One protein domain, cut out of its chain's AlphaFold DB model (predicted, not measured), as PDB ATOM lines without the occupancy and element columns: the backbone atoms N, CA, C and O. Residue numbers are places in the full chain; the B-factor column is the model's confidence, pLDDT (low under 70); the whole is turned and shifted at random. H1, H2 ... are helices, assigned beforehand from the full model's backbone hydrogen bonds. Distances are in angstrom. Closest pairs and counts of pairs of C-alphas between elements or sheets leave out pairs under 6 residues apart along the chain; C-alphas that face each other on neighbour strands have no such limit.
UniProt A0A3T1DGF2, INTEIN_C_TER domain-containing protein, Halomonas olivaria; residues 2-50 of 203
ATOM      1  N   ILE A   2      40.921  45.031 -15.304       72.69
ATOM      2  CA  ILE A   2      42.019  44.264 -15.930       72.69
ATOM      3  C   ILE A   2      43.258  44.428 -15.045       72.69
ATOM      4  O   ILE A   2      43.645  45.559 -14.753       72.69
ATOM      5  N   SER A   3      43.859  43.327 -14.603       82.81
ATOM      6  CA  SER A   3      44.941  43.322 -13.610       82.81
ATOM      7  C   SER A   3      45.994  42.252 -13.904       82.81
ATOM      8  O   SER A   3      45.858  41.474 -14.846       82.81
ATOM      9  N   GLY A   4      47.086  42.259 -13.133       84.56
ATOM     10  CA  GLY A   4      48.137  41.245 -13.238       84.56
ATOM     11  C   GLY A   4      48.726  41.128 -14.646       84.56
ATOM     12  O   GLY A   4      48.859  42.117 -15.368       84.56
ATOM     13  N   ASP A   5      49.075  39.910 -15.046       86.00
ATOM     14  CA  ASP A   5      49.560  39.588 -16.393       86.00
ATOM     15  C   ASP A   5      48.493  39.748 -17.494       86.00
ATOM     16  O   ASP A   5      48.843  39.896 -18.671       86.00
ATOM     17  N   ASN A   6      47.202  39.832 -17.140       84.75
ATOM     18  CA  ASN A   6      46.133  40.124 -18.098       84.75
ATOM     19  C   ASN A   6      46.222  41.545 -18.680       84.75
ATOM     20  O   ASN A   6      45.688  41.776 -19.762       84.75
ATOM     21  N   LEU A   7      46.929  42.482 -18.033       86.69
ATOM     22  CA  LEU A   7      47.187  43.818 -18.592       86.69
ATOM     23  C   LEU A   7      47.978  43.762 -19.903       86.69
ATOM     24  O   LEU A   7      47.652  44.488 -20.841       86.69
ATOM     25  N   ARG A   8      48.986  42.883 -19.990       86.56
ATOM     26  CA  ARG A   8      49.758  42.687 -21.231       86.56
ATOM     27  C   ARG A   8      48.897  42.041 -22.308       86.56
ATOM     28  O   ARG A   8      48.813  42.559 -23.408       86.56
ATOM     29  N   ARG A   9      48.158  40.988 -21.949       84.19
ATOM     30  CA  ARG A   9      47.214  40.332 -22.869       84.19
ATOM     31  C   ARG A   9      46.168  41.294 -23.420       84.19
ATOM     32  O   ARG A   9      45.853  41.232 -24.601       84.19
ATOM     33  N   PHE A  10      45.632  42.176 -22.579       87.44
ATOM     34  CA  PHE A  10      44.706  43.210 -23.019       87.44
ATOM     35  C   PHE A  10      45.371  44.176 -23.999       87.44
ATOM     36  O   PHE A  10      44.785  44.438 -25.042       87.44
ATOM     37  N   ALA A  11      46.575  44.671 -23.697       89.00
ATOM     38  CA  ALA A  11      47.299  45.569 -24.594       89.00
ATOM     39  C   ALA A  11      47.596  44.929 -25.961       89.00
ATOM     40  O   ALA A  11      47.466  45.604 -26.976       89.00
ATOM     41  N   ASP A  12      47.937  43.638 -25.978       87.12
ATOM     42  CA  ASP A  12      48.306  42.914 -27.199       87.12
ATOM     43  C   ASP A  12      47.092  42.534 -28.068       87.12
ATOM     44  O   ASP A  12      47.204  42.469 -29.290       87.12
ATOM     45  N   ILE A  13      45.941  42.238 -27.448       85.69
ATOM     46  CA  ILE A  13      44.772  41.663 -28.141       85.69
ATOM     47  C   ILE A  13      43.668  42.699 -28.392       85.69
ATOM     48  O   ILE A  13      42.986  42.617 -29.410       85.69
ATOM     49  N   ILE A  14      43.451  43.634 -27.462       89.31
ATOM     50  CA  ILE A  14      42.305  44.560 -27.486       89.31
ATOM     51  C   ILE A  14      42.775  46.019 -27.550       89.31
ATOM     52  O   ILE A  14      42.407  46.739 -28.471       89.31
ATOM     53  N   GLY A  15      43.581  46.454 -26.578       88.31
ATOM     54  CA  GLY A  15      44.041  47.835 -26.445       88.31
ATOM     55  C   GLY A  15      42.928  48.848 -26.145       88.31
ATOM     56  O   GLY A  15      41.773  48.516 -25.881       88.31
ATOM     57  N   PHE A  16      43.292  50.124 -26.162       90.19
ATOM     58  CA  PHE A  16      42.374  51.254 -26.147       90.19
ATOM     59  C   PHE A  16      42.323  51.877 -27.541       90.19
ATOM     60  O   PHE A  16      43.357  52.125 -28.149       90.19
ATOM     61  N   GLY A  17      41.119  52.202 -28.014       87.19
ATOM     62  CA  GLY A  17      40.946  52.983 -29.245       87.19
ATOM     63  C   GLY A  17      41.260  54.478 -29.092       87.19
ATOM     64  O   GLY A  17      41.196  55.211 -30.067       87.19
ATOM     65  N   ASP A  18      41.549  54.933 -27.872       93.25
ATOM     66  CA  ASP A  18      41.930  56.310 -27.554       93.25
ATOM     67  C   ASP A  18      43.456  56.406 -27.424       93.25
ATOM     68  O   ASP A  18      44.055  55.699 -26.605       93.25
ATOM     69  N   ASP A  19      44.070  57.284 -28.218       92.50
ATOM     70  CA  ASP A  19      45.528  57.378 -28.350       92.50
ATOM     71  C   ASP A  19      46.222  57.750 -27.031       92.50
ATOM     72  O   ASP A  19      47.285  57.211 -26.706       92.50
ATOM     73  N   GLU A  20      45.618  58.633 -26.228       93.06
ATOM     74  CA  GLU A  20      46.187  59.060 -24.947       93.06
ATOM     75  C   GLU A  20      46.179  57.903 -23.940       93.06
ATOM     76  O   GLU A  20      47.185  57.613 -23.283       93.06
ATOM     77  N   LYS A  21      45.056  57.183 -23.839       88.75
ATOM     78  CA  LYS A  21      44.937  56.004 -22.972       88.75
ATOM     79  C   LYS A  21      45.855  54.876 -23.424       88.75
ATOM     80  O   LYS A  21      46.466  54.234 -22.565       88.75
ATOM     81  N   GLN A  22      46.006  54.658 -24.731       91.75
ATOM     82  CA  GLN A  22      46.926  53.650 -25.256       91.75
ATOM     83  C   GLN A  22      48.387  54.006 -24.942       91.75
ATOM     84  O   GLN A  22      49.142  53.152 -24.475       91.75
ATOM     85  N   ALA A  23      48.787  55.271 -25.103       92.50
ATOM     86  CA  ALA A  23      50.133  55.731 -24.757       92.50
ATOM     87  C   ALA A  23      50.432  55.576 -23.255       92.50
ATOM     88  O   ALA A  23      51.520  55.129 -22.867       92.50
ATOM     89  N   ARG A  24      49.454  55.884 -22.394       90.50
ATOM     90  CA  ARG A  24      49.568  55.675 -20.942       90.50
ATOM     91  C   ARG A  24      49.693  54.195 -20.588       90.50
ATOM     92  O   ARG A  24      50.547  53.854 -19.773       90.50
ATOM     93  N   LEU A  25      48.902  53.320 -21.212       89.75
ATOM     94  CA  LEU A  25      49.000  51.869 -21.024       89.75
ATOM     95  C   LEU A  25      50.387  51.347 -21.422       89.75
ATOM     96  O   LEU A  25      51.024  50.647 -20.637       89.75
ATOM     97  N   ASN A  26      50.890  51.752 -22.590       91.25
ATOM     98  CA  ASN A  26      52.218  51.365 -23.069       91.25
ATOM     99  C   ASN A  26      53.323  51.821 -22.105       91.25
ATOM    100  O   ASN A  26      54.225  51.049 -21.786       91.25
ATOM    101  N   THR A  27      53.229  53.052 -21.593       91.62
ATOM    102  CA  THR A  27      54.182  53.605 -20.614       91.62
ATOM    103  C   THR A  27      54.140  52.853 -19.279       91.62
ATOM    104  O   THR A  27      55.173  52.578 -18.667       91.62
ATOM    105  N   LEU A  28      52.948  52.480 -18.808       87.19
ATOM    106  CA  LEU A  28      52.791  51.694 -17.582       87.19
ATOM    107  C   LEU A  28      53.369  50.283 -17.736       87.19
ATOM    108  O   LEU A  28      54.023  49.780 -16.824       87.19
ATOM    109  N   LEU A  29      53.167  49.656 -18.894       88.69
ATOM    110  CA  LEU A  29      53.710  48.331 -19.179       88.69
ATOM    111  C   LEU A  29      55.233  48.344 -19.359       88.69
ATOM    112  O   LEU A  29      55.892  47.401 -18.920       88.69
ATOM    113  N   SER A  30      55.791  49.399 -19.962       86.94
ATOM    114  CA  SER A  30      57.238  49.536 -20.187       86.94
ATOM    115  C   SER A  30      58.016  49.927 -18.929       86.94
ATOM    116  O   SER A  30      59.169  49.533 -18.775       86.94
ATOM    117  N   SER A  31      57.389  50.657 -18.004       84.50
ATOM    118  CA  SER A  31      57.991  51.024 -16.713       84.50
ATOM    119  C   SER A  31      58.006  49.879 -15.692       84.50
ATOM    120  O   SER A  31      58.646  49.987 -14.643       84.50
ATOM    121  N   TYR A  32      57.339  48.762 -15.988       82.12
ATOM    122  CA  TYR A  32      57.247  47.622 -15.085       82.12
ATOM    123  C   TYR A  32      58.539  46.785 -15.109       82.12
ATOM    124  O   TYR A  32      58.828  46.084 -16.074       82.12
ATOM    125  N   GLN A  33      59.325  46.850 -14.028       78.88
ATOM    126  CA  GLN A  33      60.647  46.203 -13.943       78.88
ATOM    127  C   GLN A  33      60.621  44.720 -13.542       78.88
ATOM    128  O   GLN A  33      61.636  44.034 -13.644       78.88
ATOM    129  N   ARG A  34      59.486  44.221 -13.042       81.88
ATOM    130  CA  ARG A  34      59.301  42.819 -12.631       81.88
ATOM    131  C   ARG A  34      58.289  42.144 -13.546       81.88
ATOM    132  O   ARG A  34      57.546  42.818 -14.247       81.88
ATOM    133  N   GLU A  35      58.226  40.818 -13.539       81.12
ATOM    134  CA  GLU A  35      57.089  40.146 -14.167       81.12
ATOM    135  C   GLU A  35      55.802  40.483 -13.404       81.12
ATOM    136  O   GLU A  35      55.788  40.555 -12.172       81.12
ATOM    137  N   LEU A  36      54.727  40.745 -14.147       84.38
ATOM    138  CA  LEU A  36      53.411  40.992 -13.565       84.38
ATOM    139  C   LEU A  36      52.913  39.723 -12.867       84.38
ATOM    140  O   LEU A  36      53.118  38.611 -13.355       84.38
ATOM    141  N   ASN A  37      52.231  39.897 -11.732       83.44
ATOM    142  CA  ASN A  37      51.653  38.777 -10.996       83.44
ATOM    143  C   ASN A  37      50.680  38.005 -11.889       83.44
ATOM    144  O   ASN A  37      49.769  38.585 -12.480       83.44
ATOM    145  N   ARG A  38      50.871  36.689 -11.940       79.62
ATOM    146  CA  ARG A  38      50.041  35.793 -12.735       79.62
ATOM    147  C   ARG A  38      48.624  35.744 -12.178       79.62
ATOM    148  O   ARG A  38      48.429  35.391 -11.015       79.62
ATOM    149  N   GLU A  39      47.642  36.015 -13.021       78.44
ATOM    150  CA  GLU A  39      46.230  35.964 -12.672       78.44
ATOM    151  C   GLU A  39      45.536  34.839 -13.454       78.44
ATOM    152  O   GLU A  39      45.692  34.685 -14.664       78.44
ATOM    153  N   ARG A  40      44.787  33.981 -12.750       66.69
ATOM    154  CA  ARG A  40      44.176  32.770 -13.336       66.69
ATOM    155  C   ARG A  40      42.749  32.964 -13.845       66.69
ATOM    156  O   ARG A  40      42.119  31.985 -14.236       66.69
ATOM    157  N   PHE A  41      42.234  34.189 -13.861       62.72
ATOM    158  CA  PHE A  41      40.877  34.436 -14.329       62.72
ATOM    159  C   PHE A  41      40.826  34.463 -15.862       62.72
ATOM    160  O   PHE A  41      40.906  35.508 -16.499       62.72
ATOM    161  N   VAL A  42      40.741  33.278 -16.462       62.59
ATOM    162  CA  VAL A  42      40.507  33.089 -17.896       62.59
ATOM    163  C   VAL A  42      39.283  32.203 -18.069       62.59
ATOM    164  O   VAL A  42      39.371  30.979 -18.016       62.59
ATOM    165  N   ALA A  43      38.130  32.827 -18.294       65.56
ATOM    166  CA  ALA A  43      37.019  32.143 -18.935       65.56
ATOM    167  C   ALA A  43      37.363  32.029 -20.425       65.56
ATOM    168  O   ALA A  43      37.493  33.033 -21.125       65.56
ATOM    169  N   ARG A  44      37.586  30.806 -20.910       66.56
ATOM    170  CA  ARG A  44      37.786  30.558 -22.339       66.56
ATOM    171  C   ARG A  44      36.425  30.297 -22.964       66.56
ATOM    172  O   ARG A  44      35.785  29.310 -22.616       66.56
ATOM    173  N   VAL A  45      36.003  31.147 -23.896       75.19
ATOM    174  CA  VAL A  45      34.836  30.859 -24.739       75.19
ATOM    175  C   VAL A  45      35.177  29.623 -25.575       75.19
ATOM    176  O   VAL A  45      36.076  29.666 -26.413       75.19
ATOM    177  N   VAL A  46      34.531  28.492 -25.279       81.44
ATOM    178  CA  VAL A  46      34.805  27.192 -25.929       81.44
ATOM    179  C   VAL A  46      34.235  27.153 -27.352       81.44
ATOM    180  O   VAL A  46      34.726  26.424 -28.207       81.44
ATOM    181  N   GLY A  47      33.236  27.987 -27.619       82.75
ATOM    182  CA  GLY A  47      32.624  28.184 -28.921       82.75
ATOM    183  C   GLY A  47      31.438  29.129 -28.793       82.75
ATOM    184  O   GLY A  47      30.975  29.409 -27.687       82.75
ATOM    185  N   HIS A  48      30.956  29.615 -29.927       82.19
ATOM    186  CA  HIS A  48      29.690  30.321 -30.032       82.19
ATOM    187  C   HIS A  48      28.766  29.449 -30.875       82.19
ATOM    188  O   HIS A  48      29.148  29.029 -31.969       82.19
ATOM    189  N   LYS A  49      27.578  29.144 -30.357       84.81
ATOM    190  CA  LYS A  49      26.533  28.452 -31.107       84.81
ATOM    191  C   LYS A  49      25.416  29.452 -31.344       84.81
ATOM    192  O   LYS A  49      24.937  30.073 -30.402       84.81
ATOM    193  N   GLU A  50      25.032  29.604 -32.598       79.75
ATOM    194  CA  GLU A  50      23.875  30.406 -32.967       79.75
ATOM    195  C   GLU A  50      22.609  29.648 -32.527       79.75
ATOM    196  O   GLU A  50      22.365  28.528 -32.974       79.75
TER     197      GLU A  50
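Overview. This is residues 2 to 50 of the 203 residues of the protein "INTEIN_C_TER domain-containing protein" of Halomonas olivaria (UniProt A0A3T1DGF2). Two helices set steeply to each other, a short H1 and a longer H2, make a small body, and a long tail without a named element leaves H2, folds back past the residues before H1 and ends in an arm, residues 43 to 50, that sticks out free. The printed part has 49 residues, with two named helices in the order H1, H2 and no named strand; the class is all helix, though only 20 of the 49 residues are in named elements. The whole is loose, with a radius of gyration of the C-alphas of 13.3 A, and its outline is flat, spanning 41 by 26 by 12 A; the tail makes the length.

Along the chain. Start at Ile 2 and find C-alpha 6 at (46.133, 40.124, -18.098); there H1 begins, residues 6 to 13, 10.3 A long. Go on to C-alpha 19 at (45.528, 57.378, -28.350), where H2 begins, residues 19 to 30; it runs 16.3 A to C-alpha 30 at (57.238, 49.536, -20.187).

Arrangement. Look at Arg 8 and Leu 29, whose C-alphas, 7.2 A apart, are the closest of H1 and H2: the two helices touch here, H2 with residues 25 to 29 alone. Their lines stand at a steep tilt of 53 degrees, opposite ways, and their centres are 11.6 A apart. A tight link of 5 residues joins them. In H1 and H2 every O i to N i+4 pair is within hydrogen-bond range.

Size, cuts and confidence. Without residues 43 to 50, which stand free, the body spans 28 by 24 by 12 A. The two C-alphas farthest apart are those of Gln 33 and Glu 50, at 44.3 A. The printed part has no cut. The model's mean pLDDT over the printed part is 83.6, and residues 40 to 44 are under 70.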